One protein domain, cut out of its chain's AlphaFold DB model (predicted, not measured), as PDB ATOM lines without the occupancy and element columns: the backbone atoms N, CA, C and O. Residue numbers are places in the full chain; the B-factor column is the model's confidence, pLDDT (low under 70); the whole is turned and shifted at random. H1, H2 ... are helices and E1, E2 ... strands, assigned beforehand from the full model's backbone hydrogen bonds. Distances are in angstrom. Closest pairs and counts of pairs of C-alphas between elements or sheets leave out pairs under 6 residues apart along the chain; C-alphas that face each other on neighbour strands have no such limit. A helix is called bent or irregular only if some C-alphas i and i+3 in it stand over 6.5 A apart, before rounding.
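What this domain is: This is residues 260 to 365 of the 367 residues of the protein "SNARE associated Golgi protein" of Candidatus Prometheoarchaeum syntrophicum (UniProt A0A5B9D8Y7). A compact body has helix H5 at its core, with H1, H2 and H4 packed round it and a small three-stranded sheet over which H4 lies; residues 349 to 365, mostly H6, stick out as an arm. The printed part has 106 residues, with six named helices and three named strands in the order H1 H2 E1 H3 H4 E2 E3 H5 H6, mostly helix. The sheet runs E1 E3 E2, antiparallel. The whole is compact, with a radius of gyration of the C-alphas of 14.3 A and spans of 41 by 33 by 31 A.

How they stand to each other: H1 (residues 260 to 264) touches the hub H5 (327 to 342), C-alphas 262 and 335 being closest at 7.0 A. H2 (266 to 277) touches H5 at a steep tilt of 42 degrees, opposite ways; C-alphas 272 and 334 are closest, 5.0 A apart. E1 (279 to 282) is the antiparallel neighbour of E3 (318 to 321), with N 279 and O 321 2.8 A apart. H3 (283 to 289) only grazes the sheet. H4 (295 to 308) lies over E2 (312 to 315) at a height over the sheet of 9.4 A. It touches H5 at a shallow tilt of 30 degrees, opposite ways; C-alphas 305 and 337 are closest at 6.9 A. E2 and E3 form a hairpin, with N 320 and O 313 2.8 A apart. E1, H3, H4 and E2 form a split strand-helix-strand unit, E3 between its strands, with a right-handed crossover. H6 (345 to 362) is apart from H5. Every O i to N i+4 pair is within hydrogen-bond range in H1, H2, H3, H4 and H6, and 9 of 12 in H5.

Where its parts are: H1 begins at C-alpha 260 (64.812, 70.613, 57.479). H4 is 19.9 A long, H5 22.0 A and H6 25.8 A, ending at C-alpha 362 (67.880, 86.014, 83.511). H5 has a kink of 26 degrees near residue 336 and is irregular, but only just: C-alphas 337 and 340 are 6.6 A apart.

The domain as a whole: The C-alphas of Glu 288 and Ile 365, the two farthest apart, are 45.2 A from each other. The printed part has no cut, and its links are tight. Confidence is under 70 at residues 261, 293 and 342 to 365.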
ATOM      1  N   ILE A 260      64.343  70.696  58.870       71.62
ATOM      2  CA  ILE A 260      64.812  70.613  57.479       71.62
ATOM      3  C   ILE A 260      63.659  70.898  56.502       71.62
ATOM      4  O   ILE A 260      63.846  71.647  55.538       71.62
ATOM      5  N   SER A 261      62.473  70.345  56.765       69.25
ATOM      6  CA  SER A 261      61.268  70.552  55.958       69.25
ATOM      7  C   SER A 261      60.791  72.007  56.003       69.25
ATOM      8  O   SER A 261      60.637  72.626  54.947       69.25
ATOM      9  N   MET A 262      60.682  72.609  57.194       78.06
ATOM     10  CA  MET A 262      60.345  74.032  57.372       78.06
ATOM     11  C   MET A 262      61.301  74.938  56.589       78.06
ATOM     12  O   MET A 262      60.877  75.788  55.801       78.06
ATOM     13  N   LYS A 263      62.613  74.692  56.708       81.19
ATOM     14  CA  LYS A 263      63.640  75.457  55.990       81.19
ATOM     15  C   LYS A 263      63.497  75.361  54.468       81.19
ATOM     16  O   LYS A 263      63.921  76.274  53.764       81.19
ATOM     17  N   ARG A 264      62.918  74.296  53.917       77.56
ATOM     18  CA  ARG A 264      62.757  74.118  52.461       77.56
ATOM     19  C   ARG A 264      61.348  74.441  51.954       77.56
ATOM     20  O   ARG A 264      61.176  74.527  50.737       77.56
ATOM     21  N   SER A 265      60.386  74.667  52.850       80.25
ATOM     22  CA  SER A 265      58.978  74.905  52.523       80.25
ATOM     23  C   SER A 265      58.765  76.142  51.642       80.25
ATOM     24  O   SER A 265      59.458  77.155  51.782       80.25
ATOM     25  N   LYS A 266      57.799  76.052  50.717       84.50
ATOM     26  CA  LYS A 266      57.392  77.169  49.851       84.50
ATOM     27  C   LYS A 266      56.679  78.252  50.647       84.50
ATOM     28  O   LYS A 266      57.042  79.409  50.507       84.50
ATOM     29  N   ASP A 267      55.762  77.849  51.520       84.88
ATOM     30  CA  ASP A 267      54.984  78.736  52.389       84.88
ATOM     31  C   ASP A 267      55.922  79.614  53.240       84.88
ATOM     32  O   ASP A 267      55.746  80.823  53.346       84.88
ATOM     33  N   ARG A 268      57.018  79.027  53.741       91.12
ATOM     34  CA  ARG A 268      58.077  79.739  54.476       91.12
ATOM     35  C   ARG A 268      58.783  80.785  53.629       91.12
ATOM     36  O   ARG A 268      58.992  81.909  54.071       91.12
ATOM     37  N   LYS A 269      59.162  80.417  52.404       89.62
ATOM     38  CA  LYS A 269      59.809  81.341  51.463       89.62
ATOM     39  C   LYS A 269      58.867  82.466  51.035       89.62
ATOM     40  O   LYS A 269      59.329  83.586  50.886       89.62
ATOM     41  N   GLN A 270      57.577  82.179  50.862       90.06
ATOM     42  CA  GLN A 270      56.560  83.176  50.531       90.06
ATOM     43  C   GLN A 270      56.395  84.192  51.664       90.06
ATOM     44  O   GLN A 270      56.483  85.388  51.416       90.06
ATOM     45  N   PHE A 271      56.246  83.731  52.910       90.56
ATOM     46  CA  PHE A 271      56.148  84.642  54.050       90.56
ATOM     47  C   PHE A 271      57.437  85.442  54.273       90.56
ATOM     48  O   PHE A 271      57.385  86.619  54.612       90.56
ATOM     49  N   GLN A 272      58.606  84.841  54.014       91.69
ATOM     50  CA  GLN A 272      59.873  85.575  54.020       91.69
ATOM     51  C   GLN A 272      59.841  86.754  53.036       91.69
ATOM     52  O   GLN A 272      60.323  87.829  53.373       91.69
ATOM     53  N   THR A 273      59.258  86.581  51.848       90.00
ATOM     54  CA  THR A 273      59.072  87.682  50.894       90.00
ATOM     55  C   THR A 273      58.136  88.756  51.447       90.00
ATOM     56  O   THR A 273      58.476  89.929  51.366       90.00
ATOM     57  N   TYR A 274      57.023  88.376  52.088       91.06
ATOM     58  CA  TYR A 274      56.109  89.338  52.726       91.06
ATOM     59  C   TYR A 274      56.801  90.178  53.812       91.06
ATOM     60  O   TYR A 274      56.556  91.376  53.903       91.06
ATOM     61  N   ILE A 275      57.711  89.583  54.590       91.00
ATOM     62  CA  ILE A 275      58.512  90.304  55.595       91.00
ATOM     63  C   ILE A 275      59.522  91.267  54.943       91.00
ATOM     64  O   ILE A 275      59.768  92.354  55.460       91.00
ATOM     65  N   LEU A 276      60.132  90.873  53.820       90.69
ATOM     66  CA  LEU A 276      61.113  91.704  53.111       90.69
ATOM     67  C   LEU A 276      60.464  92.904  52.411       90.69
ATOM     68  O   LEU A 276      61.058  93.976  52.361       90.69
ATOM     69  N   GLU A 277      59.276  92.711  51.840       91.06
ATOM     70  CA  GLU A 277      58.543  93.752  51.112       91.06
ATOM     71  C   GLU A 277      57.755  94.667  52.058       91.06
ATOM     72  O   GLU A 277      57.586  95.852  51.767       91.06
ATOM     73  N   GLY A 278      57.325  94.136  53.207       89.00
ATOM     74  CA  GLY A 278      56.415  94.814  54.121       89.00
ATOM     75  C   GLY A 278      55.020  95.001  53.517       89.00
ATOM     76  O   GLY A 278      54.773  94.747  52.337       89.00
ATOM     77  N   GLY A 279      54.068  95.435  54.337       91.00
ATOM     78  CA  GLY A 279      52.720  95.750  53.880       91.00
ATOM     79  C   GLY A 279      51.620  95.378  54.861       91.00
ATOM     80  O   GLY A 279      51.851  95.015  56.010       91.00
ATOM     81  N   ASN A 280      50.391  95.501  54.370       90.06
ATOM     82  CA  ASN A 280      49.167  95.223  55.104       90.06
ATOM     83  C   ASN A 280      48.512  93.963  54.548       90.06
ATOM     84  O   ASN A 280      48.162  93.913  53.367       90.06
ATOM     85  N   PHE A 281      48.321  92.966  55.403       90.25
ATOM     86  CA  PHE A 281      47.764  91.675  55.031       90.25
ATOM     87  C   PHE A 281      46.504  91.406  55.846       90.25
ATOM     88  O   PHE A 281      46.535  91.378  57.076       90.25
ATOM     89  N   GLU A 282      45.381  91.197  55.166       89.94
ATOM     90  CA  GLU A 282      44.156  90.757  55.830       89.94
ATOM     91  C   GLU A 282      44.303  89.306  56.300       89.94
ATOM     92  O   GLU A 282      44.757  88.434  55.549       89.94
ATOM     93  N   ILE A 283      43.881  89.026  57.534       87.81
ATOM     94  CA  ILE A 283      43.936  87.668  58.089       87.81
ATOM     95  C   ILE A 283      43.067  86.700  57.289       87.81
ATOM     96  O   ILE A 283      43.466  85.556  57.105       87.81
ATOM     97  N   SER A 284      41.920  87.142  56.770       84.62
ATOM     98  CA  SER A 284      41.064  86.360  55.863       84.62
ATOM     99  C   SER A 284      41.845  85.838  54.654       84.62
ATOM    100  O   SER A 284      41.795  84.648  54.349       84.62
ATOM    101  N   LYS A 285      42.630  86.712  54.019       87.12
ATOM    102  CA  LYS A 285      43.466  86.367  52.869       87.12
ATOM    103  C   LYS A 285      44.623  85.450  53.254       87.12
ATOM    104  O   LYS A 285      44.916  84.509  52.531       87.12
ATOM    105  N   LEU A 286      45.250  85.665  54.414       85.94
ATOM    106  CA  LEU A 286      46.280  84.751  54.924       85.94
ATOM    107  C   LEU A 286      45.704  83.369  55.267       85.94
ATOM    108  O   LEU A 286      46.348  82.352  55.017       85.94
ATOM    109  N   ILE A 287      44.488  83.303  55.805       84.50
ATOM    110  CA  ILE A 287      43.791  82.038  56.055       84.50
ATOM    111  C   ILE A 287      43.582  81.285  54.740       84.50
ATOM    112  O   ILE A 287      43.828  80.081  54.700       84.50
ATOM    113  N   GLU A 288      43.201  81.976  53.668       83.44
ATOM    114  CA  GLU A 288      43.028  81.383  52.339       83.44
ATOM    115  C   GLU A 288      44.371  80.960  51.715       83.44
ATOM    116  O   GLU A 288      44.564  79.780  51.414       83.44
ATOM    117  N   ASP A 289      45.345  81.873  51.630       82.62
ATOM    118  CA  ASP A 289      46.677  81.637  51.051       82.62
ATOM    119  C   ASP A 289      47.385  80.444  51.720       82.62
ATOM    120  O   ASP A 289      47.986  79.588  51.058       82.62
ATOM    121  N   TYR A 290      47.286  80.351  53.050       81.69
ATOM    122  CA  TYR A 290      47.905  79.285  53.836       81.69
ATOM    123  C   TYR A 290      46.949  78.120  54.139       81.69
ATOM    124  O   TYR A 290      47.379  77.164  54.790       81.69
ATOM    125  N   ASN A 291      45.709  78.140  53.631       75.69
ATOM    126  CA  ASN A 291      44.655  77.126  53.798       75.69
ATOM    127  C   ASN A 291      44.315  76.765  55.266       75.69
ATOM    128  O   ASN A 291      44.097  75.602  55.604       75.69
ATOM    129  N   VAL A 292      44.353  77.734  56.176       76.69
ATOM    130  CA  VAL A 292      44.206  77.535  57.629       76.69
ATOM    131  C   VAL A 292      42.796  77.045  57.998       76.69
ATOM    132  O   VAL A 292      41.809  77.543  57.469       76.69
ATOM    133  N   LEU A 293      42.692  76.093  58.934       65.88
ATOM    134  CA  LEU A 293      41.411  75.549  59.416       65.88
ATOM    135  C   LEU A 293      41.074  76.027  60.841       65.88
ATOM    136  O   LEU A 293      39.941  76.446  61.072       65.88
ATOM    137  N   ASN A 294      42.050  76.064  61.761       75.44
ATOM    138  CA  ASN A 294      41.885  76.565  63.128       75.44
ATOM    139  C   ASN A 294      42.063  78.068  63.068       75.44
ATOM    140  O   ASN A 294      43.137  78.600  63.350       75.44
ATOM    141  N   ILE A 295      41.010  78.750  62.637       77.19
ATOM    142  CA  ILE A 295      41.018  80.204  62.517       77.19
ATOM    143  C   ILE A 295      41.334  80.840  63.875       77.19
ATOM    144  O   ILE A 295      42.115  81.785  63.930       77.19
ATOM    145  N   GLU A 296      40.782  80.310  64.968       78.38
ATOM    146  CA  GLU A 296      41.001  80.850  66.314       78.38
ATOM    147  C   GLU A 296      42.445  80.647  66.789       78.38
ATOM    148  O   GLU A 296      43.093  81.612  67.193       78.38
ATOM    149  N   GLY A 297      42.985  79.431  66.670       79.38
ATOM    150  CA  GLY A 297      44.377  79.140  67.034       79.38
ATOM    151  C   GLY A 297      45.381  79.888  66.164       79.38
ATOM    152  O   GLY A 297      46.358  80.424  66.673       79.38
ATOM    153  N   PHE A 298      45.105  80.033  64.865       82.62
ATOM    154  CA  PHE A 298      45.945  80.836  63.983       82.62
ATOM    155  C   PHE A 298      45.905  82.319  64.348       82.62
ATOM    156  O   PHE A 298      46.956  82.949  64.400       82.62
ATOM    157  N   LYS A 299      44.731  82.885  64.656       85.12
ATOM    158  CA  LYS A 299      44.630  84.270  65.144       85.12
ATOM    159  C   LYS A 299      45.404  84.467  66.451       85.12
ATOM    160  O   LYS A 299      46.108  85.465  66.572       85.12
ATOM    161  N   SER A 300      45.331  83.508  67.377       85.31
ATOM    162  CA  SER A 300      46.133  83.517  68.610       85.31
ATOM    163  C   SER A 300      47.633  83.500  68.305       85.31
ATOM    164  O   SER A 300      48.368  84.354  68.793       85.31
ATOM    165  N   HIS A 301      48.081  82.601  67.421       86.31
ATOM    166  CA  HIS A 301      49.484  82.511  66.999       86.31
ATOM    167  C   HIS A 301      49.974  83.798  66.329       86.31
ATOM    168  O   HIS A 301      51.078  84.253  66.602       86.31
ATOM    169  N   ILE A 302      49.155  84.431  65.483       88.38
ATOM    170  CA  ILE A 302      49.482  85.728  64.870       88.38
ATOM    171  C   ILE A 302      49.611  86.827  65.926       88.38
ATOM    172  O   ILE A 302      50.513  87.660  65.841       88.38
ATOM    173  N   GLN A 303      48.715  86.844  66.912       87.19
ATOM    174  CA  GLN A 303      48.759  87.824  67.990       87.19
ATOM    175  C   GLN A 303      50.037  87.674  68.825       87.19
ATOM    176  O   GLN A 303      50.691  88.673  69.118       87.19
ATOM    177  N   GLU A 304      50.433  86.448  69.156       86.75
ATOM    178  CA  GLU A 304      51.705  86.171  69.830       86.75
ATOM    179  C   GLU A 304      52.917  86.498  68.953       86.75
ATOM    180  O   GLU A 304      53.892  87.076  69.427       86.75
ATOM    181  N   PHE A 305      52.858  86.168  67.662       88.31
ATOM    182  CA  PHE A 305      53.899  86.501  66.695       88.31
ATOM    183  C   PHE A 305      54.116  88.021  66.620       88.31
ATOM    184  O   PHE A 305      55.255  88.479  66.659       88.31
ATOM    185  N   ALA A 306      53.042  88.814  66.613       88.25
ATOM    186  CA  ALA A 306      53.124  90.273  66.661       88.25
ATOM    187  C   ALA A 306      53.711  90.804  67.981       88.25
ATOM    188  O   ALA A 306      54.396  91.818  67.989       88.25
ATOM    189  N   GLN A 307      53.489  90.115  69.105       87.19
ATOM    190  CA  GLN A 307      54.098  90.491  70.387       87.19
ATOM    191  C   GLN A 307      55.603  90.199  70.441       87.19
ATOM    192  O   GLN A 307      56.336  90.904  71.131       87.19
ATOM    193  N   ARG A 308      56.071  89.166  69.729       85.69
ATOM    194  CA  ARG A 308      57.489  88.771  69.697       85.69
ATOM    195  C   ARG A 308      58.334  89.603  68.736       85.69
ATOM    196  O   ARG A 308      59.545  89.693  68.925       85.69
ATOM    197  N   HIS A 309      57.720  90.189  67.707       88.12
ATOM    198  CA  HIS A 309      58.424  90.883  66.628       88.12
ATOM    199  C   HIS A 309      57.981  92.341  66.522       88.12
ATOM    200  O   HIS A 309      56.878  92.638  66.084       88.12
ATOM    201  N   ASN A 310      58.880  93.267  66.859       85.44
ATOM    202  CA  ASN A 310      58.578  94.705  66.932       85.44
ATOM    203  C   ASN A 310      58.152  95.343  65.596       85.44
ATOM    204  O   ASN A 310      57.540  96.403  65.597       85.44
ATOM    205  N   ASN A 311      58.504  94.728  64.465       87.00
ATOM    206  CA  ASN A 311      58.142  95.162  63.111       87.00
ATOM    207  C   ASN A 311      56.783  94.601  62.652       87.00
ATOM    208  O   ASN A 311      56.458  94.663  61.467       87.00
ATOM    209  N   VAL A 312      56.030  93.972  63.554       89.00
ATOM    210  CA  VAL A 312      54.762  93.317  63.256       89.00
ATOM    211  C   VAL A 312      53.692  93.880  64.178       89.00
ATOM    212  O   VAL A 312      53.813  93.815  65.396       89.00
ATOM    213  N   ALA A 313      52.609  94.401  63.609       87.50
ATOM    214  CA  ALA A 313      51.461  94.855  64.383       87.50
ATOM    215  C   ALA A 313      50.198  94.114  63.954       87.50
ATOM    216  O   ALA A 313      49.915  93.964  62.766       87.50
ATOM    217  N   PHE A 314      49.415  93.665  64.934       88.19
ATOM    218  CA  PHE A 314      48.148  92.985  64.698       88.19
ATOM    219  C   PHE A 314      46.987  93.824  65.237       88.19
ATOM    220  O   PHE A 314      46.848  93.997  66.447       88.19
ATOM    221  N   MET A 315      46.149  94.361  64.345       83.75
ATOM    222  CA  MET A 315      44.971  95.152  64.717       83.75
ATOM    223  C   MET A 315      43.775  94.832  63.823       83.75
ATOM    224  O   MET A 315      43.868  94.930  62.606       83.75
ATOM    225  N   ARG A 316      42.619  94.529  64.434       78.62
ATOM    226  CA  ARG A 316      41.319  94.364  63.746       78.62
ATOM    227  C   ARG A 316      41.374  93.422  62.528       78.62
ATOM    228  O   ARG A 316      40.914  93.788  61.454       78.62
ATOM    229  N   ASP A 317      41.935  92.224  62.701       84.94
ATOM    230  CA  ASP A 317      42.118  91.227  61.626       84.94
ATOM    231  C   ASP A 317      43.017  91.690  60.459       84.94
ATOM    232  O   ASP A 317      42.965  91.142  59.355       84.94
ATOM    233  N   LEU A 318      43.901  92.654  60.724       87.75
ATOM    234  CA  LEU A 318      44.935  93.118  59.808       87.75
ATOM    235  C   LEU A 318      46.318  92.921  60.430       87.75
ATOM    236  O   LEU A 318      46.576  93.342  61.561       87.75
ATOM    237  N   LEU A 319      47.199  92.273  59.672       88.69
ATOM    238  CA  LEU A 319      48.607  92.102  59.985       88.69
ATOM    239  C   LEU A 319      49.408  93.157  59.223       88.69
ATOM    240  O   LEU A 319      49.476  93.128  57.993       88.69
ATOM    241  N   HIS A 320      50.008  94.080  59.958       90.75
ATOM    242  CA  HIS A 320      50.945  95.053  59.426       90.75
ATOM    243  C   HIS A 320      52.370  94.530  59.602       90.75
ATOM    244  O   HIS A 320      52.746  94.144  60.709       90.75
ATOM    245  N   LEU A 321      53.138  94.509  58.516       90.00
ATOM    246  CA  LEU A 321      54.550  94.147  58.502       90.00
ATOM    247  C   LEU A 321      55.367  95.354  58.043       90.00
ATOM    248  O   LEU A 321      55.238  95.787  56.896       90.00
ATOM    249  N   ASP A 322      56.246  95.849  58.904       88.69
ATOM    250  CA  ASP A 322      57.301  96.770  58.499       88.69
ATOM    251  C   ASP A 322      58.405  95.986  57.784       88.69
ATOM    252  O   ASP A 322      58.872  94.944  58.261       88.69
ATOM    253  N   ALA A 323      58.815  96.493  56.619       89.75
ATOM    254  CA  ALA A 323      59.797  95.845  55.761       89.75
ATOM    255  C   ALA A 323      61.156  95.714  56.464       89.75
ATOM    256  O   ALA A 323      61.741  96.702  56.921       89.75
ATOM    257  N   ILE A 324      61.704  94.498  56.490       90.69
ATOM    258  CA  ILE A 324      63.049  94.238  57.010       90.69
ATOM    259  C   ILE A 324      64.033  94.088  55.848       90.69
ATOM    260  O   ILE A 324      63.898  93.197  55.016       90.69
ATOM    261  N   ALA A 325      65.089  94.903  55.827       85.38
ATOM    262  CA  ALA A 325      66.162  94.780  54.833       85.38
ATOM    263  C   ALA A 325      67.112  93.591  55.104       85.38
ATOM    264  O   ALA A 325      67.723  93.052  54.177       85.38
ATOM    265  N   ASP A 326      67.244  93.168  56.366       91.31
ATOM    266  CA  ASP A 326      68.086  92.038  56.758       91.31
ATOM    267  C   ASP A 326      67.435  90.689  56.406       91.31
ATOM    268  O   ASP A 326      66.478  90.225  57.031       91.31
ATOM    269  N   ARG A 327      68.017  90.004  55.415       88.56
ATOM    270  CA  ARG A 327      67.561  88.678  54.980       88.56
ATOM    271  C   ARG A 327      67.689  87.596  56.049       88.56
ATOM    272  O   ARG A 327      66.934  86.626  55.972       88.56
ATOM    273  N   HIS A 328      68.636  87.709  56.979       89.31
ATOM    274  CA  HIS A 328      68.795  86.742  58.064       89.31
ATOM    275  C   HIS A 328      67.663  86.897  59.079       89.31
ATOM    276  O   HIS A 328      67.007  85.920  59.428       89.31
ATOM    277  N   LEU A 329      67.368  88.132  59.471       88.88
ATOM    278  CA  LEU A 329      66.299  88.431  60.419       88.88
ATOM    279  C   LEU A 329      64.919  88.093  59.824       88.88
ATOM    280  O   LEU A 329      64.111  87.430  60.470       88.88
ATOM    281  N   ALA A 330      64.698  88.392  58.538       89.12
ATOM    282  CA  ALA A 330      63.504  87.951  57.811       89.12
ATOM    283  C   ALA A 330      63.405  86.415  57.691       89.12
ATOM    284  O   ALA A 330      62.310  85.848  57.719       89.12
ATOM    285  N   PHE A 331      64.538  85.713  57.557       90.50
ATOM    286  CA  PHE A 331      64.558  84.248  57.569       90.50
ATOM    287  C   PHE A 331      64.094  83.710  58.927       90.50
ATOM    288  O   PHE A 331      63.218  82.846  58.953       90.50
ATOM    289  N   ASP A 332      64.633  84.228  60.027       88.75
ATOM    290  CA  ASP A 332      64.296  83.767  61.376       88.75
ATOM    291  C   ASP A 332      62.823  84.041  61.716       88.75
ATOM    292  O   ASP A 332      62.122  83.138  62.173       88.75
ATOM    293  N   GLN A 333      62.305  85.221  61.362       90.69
ATOM    294  CA  GLN A 333      60.881  85.544  61.505       90.69
ATOM    295  C   GLN A 333      59.981  84.643  60.657       90.69
ATOM    296  O   GLN A 333      58.951  84.165  61.127       90.69
ATOM    297  N   SER A 334      60.382  84.338  59.419       90.44
ATOM    298  CA  SER A 334      59.618  83.412  58.575       90.44
ATOM    299  C   SER A 334      59.592  81.984  59.129       90.44
ATOM    300  O   SER A 334      58.625  81.256  58.914       90.44
ATOM    301  N   MET A 335      60.646  81.571  59.840       87.88
ATOM    302  CA  MET A 335      60.698  80.272  60.507       87.88
ATOM    303  C   MET A 335      59.763  80.224  61.719       87.88
ATOM    304  O   MET A 335      59.096  79.209  61.903       87.88
ATOM    305  N   ASP A 336      59.690  81.304  62.499       87.50
ATOM    306  CA  ASP A 336      58.776  81.424  63.642       87.50
ATOM    307  C   ASP A 336      57.307  81.458  63.191       87.50
ATOM    308  O   ASP A 336      56.475  80.712  63.692       87.50
ATOM    309  N   PHE A 337      56.989  82.212  62.136       89.50
ATOM    310  CA  PHE A 337      55.638  82.219  61.570       89.50
ATOM    311  C   PHE A 337      55.174  80.815  61.148       89.50
ATOM    312  O   PHE A 337      54.075  80.376  61.489       89.50
ATOM    313  N   ILE A 338      56.028  80.085  60.426       86.69
ATOM    314  CA  ILE A 338      55.700  78.753  59.907       86.69
ATOM    315  C   ILE A 338      55.654  77.685  61.004       86.69
ATOM    316  O   ILE A 338      55.072  76.624  60.768       86.69
ATOM    317  N   SER A 339      56.205  77.930  62.198       84.00
ATOM    318  CA  SER A 339      56.258  76.920  63.262       84.00
ATOM    319  C   SER A 339      54.873  76.400  63.653       84.00
ATOM    320  O   SER A 339      54.760  75.213  63.962       84.00
ATOM    321  N   PHE A 340      53.832  77.234  63.552       82.25
ATOM    322  CA  PHE A 340      52.429  76.864  63.783       82.25
ATOM    323  C   PHE A 340      51.938  75.746  62.853       82.25
ATOM    324  O   PHE A 340      51.086  74.941  63.209       82.25
ATOM    325  N   PHE A 341      52.491  75.645  61.644       75.56
ATOM    326  CA  PHE A 341      52.092  74.615  60.683       75.56
ATOM    327  C   PHE A 341      52.850  73.300  60.852       75.56
ATOM    328  O   PHE A 341      52.494  72.305  60.216       75.56
ATOM    329  N   TYR A 342      53.906  73.280  61.663       68.00
ATOM    330  CA  TYR A 342      54.798  72.132  61.782       68.00
ATOM    331  C   TYR A 342      54.791  71.533  63.190       68.00
ATOM    332  O   TYR A 342      54.647  70.311  63.287       68.00
ATOM    333  N   THR A 343      54.792  72.368  64.228       62.38
ATOM    334  CA  THR A 343      54.942  71.944  65.623       62.38
ATOM    335  C   THR A 343      53.586  71.545  66.217       62.38
ATOM    336  O   THR A 343      52.646  72.328  66.132       62.38
ATOM    337  N   PRO A 344      53.436  70.358  66.828       52.78
ATOM    338  CA  PRO A 344      52.231  70.035  67.582       52.78
ATOM    339  C   PRO A 344      52.166  70.825  68.905       52.78
ATOM    340  O   PRO A 344      53.145  70.874  69.648       52.78
ATOM    341  N   ASP A 345      50.978  71.342  69.222       49.97
ATOM    342  CA  ASP A 345      50.531  72.133  70.392       49.97
ATOM    343  C   ASP A 345      51.218  71.805  71.752       49.97
ATOM    344  O   ASP A 345      51.527  72.681  72.562       49.97
ATOM    345  N   LYS A 346      51.559  70.530  72.013       43.12
ATOM    346  CA  LYS A 346      52.282  70.114  73.237       43.12
ATOM    347  C   LYS A 346      53.733  70.600  73.307       43.12
ATOM    348  O   LYS A 346      54.220  70.877  74.398       43.12
ATOM    349  N   GLU A 347      54.436  70.672  72.180       44.91
ATOM    350  CA  GLU A 347      55.829  71.126  72.157       44.91
ATOM    351  C   GLU A 347      55.956  72.649  72.133       44.91
ATOM    352  O   GLU A 347      56.965  73.152  72.620       44.91
ATOM    353  N   GLN A 348      54.969  73.376  71.599       47.53
ATOM    354  CA  GLN A 348      54.922  74.838  71.699       47.53
ATOM    355  C   GLN A 348      54.740  75.265  73.153       47.53
ATOM    356  O   GLN A 348      55.620  75.944  73.674       47.53
ATOM    357  N   LYS A 349      53.751  74.702  73.861       44.03
ATOM    358  CA  LYS A 349      53.556  74.961  75.298       44.03
ATOM    359  C   LYS A 349      54.772  74.591  76.145       44.03
ATOM    360  O   LYS A 349      55.167  75.354  77.018       44.03
ATOM    361  N   GLU A 350      55.431  73.464  75.866       44.88
ATOM    362  CA  GLU A 350      56.664  73.095  76.580       44.88
ATOM    363  C   GLU A 350      57.881  73.967  76.221       44.88
ATOM    364  O   GLU A 350      58.787  74.115  77.048       44.88
ATOM    365  N   LYS A 351      57.983  74.477  74.985       47.12
ATOM    366  CA  LYS A 351      59.062  75.389  74.569       47.12
ATOM    367  C   LYS A 351      58.841  76.777  75.162       47.12
ATOM    368  O   LYS A 351      59.797  77.337  75.685       47.12
ATOM    369  N   GLU A 352      57.605  77.260  75.164       52.50
ATOM    370  CA  GLU A 352      57.178  78.521  75.773       52.50
ATOM    371  C   GLU A 352      57.357  78.491  77.294       52.50
ATOM    372  O   GLU A 352      58.002  79.382  77.837       52.50
ATOM    373  N   GLU A 353      56.954  77.413  77.981       50.31
ATOM    374  CA  GLU A 353      57.241  77.241  79.413       50.31
ATOM    375  C   GLU A 353      58.752  77.228  79.694       50.31
ATOM    376  O   GLU A 353      59.221  77.835  80.657       50.31
ATOM    377  N   LYS A 354      59.559  76.558  78.858       49.84
ATOM    378  CA  LYS A 354      61.025  76.521  79.031       49.84
ATOM    379  C   LYS A 354      61.690  77.867  78.740       49.84
ATOM    380  O   LYS A 354      62.737  78.140  79.330       49.84
ATOM    381  N   GLN A 355      61.122  78.670  77.846       53.31
ATOM    382  CA  GLN A 355      61.622  79.990  77.485       53.31
ATOM    383  C   GLN A 355      61.243  81.014  78.558       53.31
ATOM    384  O   GLN A 355      62.144  81.632  79.114       53.31
ATOM    385  N   GLU A 356      59.992  81.022  79.029       58.38
ATOM    386  CA  GLU A 356      59.582  81.809  80.201       58.38
ATOM    387  C   GLU A 356      60.409  81.485  81.454       58.38
ATOM    388  O   GLU A 356      60.740  82.371  82.240       58.38
ATOM    389  N   ILE A 357      60.743  80.209  81.684       62.59
ATOM    390  CA  ILE A 357      61.575  79.803  82.827       62.59
ATOM    391  C   ILE A 357      63.020  80.308  82.683       62.59
ATOM    392  O   ILE A 357      63.681  80.535  83.700       62.59
ATOM    393  N   ASN A 358      63.534  80.453  81.459       58.88
ATOM    394  CA  ASN A 358      64.863  81.016  81.223       58.88
ATOM    395  C   ASN A 358      64.850  82.542  81.344       58.88
ATOM    396  O   ASN A 358      65.710  83.071  82.041       58.88
ATOM    397  N   ASP A 359      63.841  83.218  80.804       63.59
ATOM    398  CA  ASP A 359      63.716  84.679  80.869       63.59
ATOM    399  C   ASP A 359      63.521  85.141  82.328       63.59
ATOM    400  O   ASP A 359      64.231  86.017  82.821       63.59
ATOM    401  N   LYS A 360      62.692  84.427  83.108       62.88
ATOM    402  CA  LYS A 360      62.534  84.645  84.564       62.88
ATOM    403  C   LYS A 360      63.800  84.331  85.375       62.88
ATOM    404  O   LYS A 360      63.916  84.750  86.530       62.88
ATOM    405  N   LYS A 361      64.728  83.535  84.834       57.09
ATOM    406  CA  LYS A 361      66.036  83.271  85.459       57.09
ATOM    407  C   LYS A 361      67.048  84.351  85.120       57.09
ATOM    408  O   LYS A 361      67.849  84.665  85.991       57.09
ATOM    409  N   GLU A 362      67.010  84.907  83.917       56.31
ATOM    410  CA  GLU A 362      67.880  86.014  83.511       56.31
ATOM    411  C   GLU A 362      67.494  87.312  84.247       56.31
ATOM    412  O   GLU A 362      68.366  87.934  84.850       56.31
ATOM    413  N   GLU A 363      66.198  87.608  84.416       54.47
ATOM    414  CA  GLU A 363      65.724  88.741  85.241       54.47
ATOM    415  C   GLU A 363      66.075  88.631  86.739       54.47
ATOM    416  O   GLU A 363      66.137  89.633  87.452       54.47
ATOM    417  N   LYS A 364      66.292  87.412  87.248       54.09
ATOM    418  CA  LYS A 364      66.729  87.167  88.637       54.09
ATOM    419  C   LYS A 364      68.242  87.253  88.831       54.09
ATOM    420  O   LYS A 364      68.688  87.176  89.969       54.09
ATOM    421  N   ILE A 365      69.015  87.326  87.750       54.16
ATOM    422  CA  ILE A 365      70.477  87.457  87.787       54.16
ATOM    423  C   ILE A 365      70.890  88.930  87.605       54.16
ATOM    424  O   ILE A 365      71.974  89.306  88.038       54.16
TER     425      ILE A 365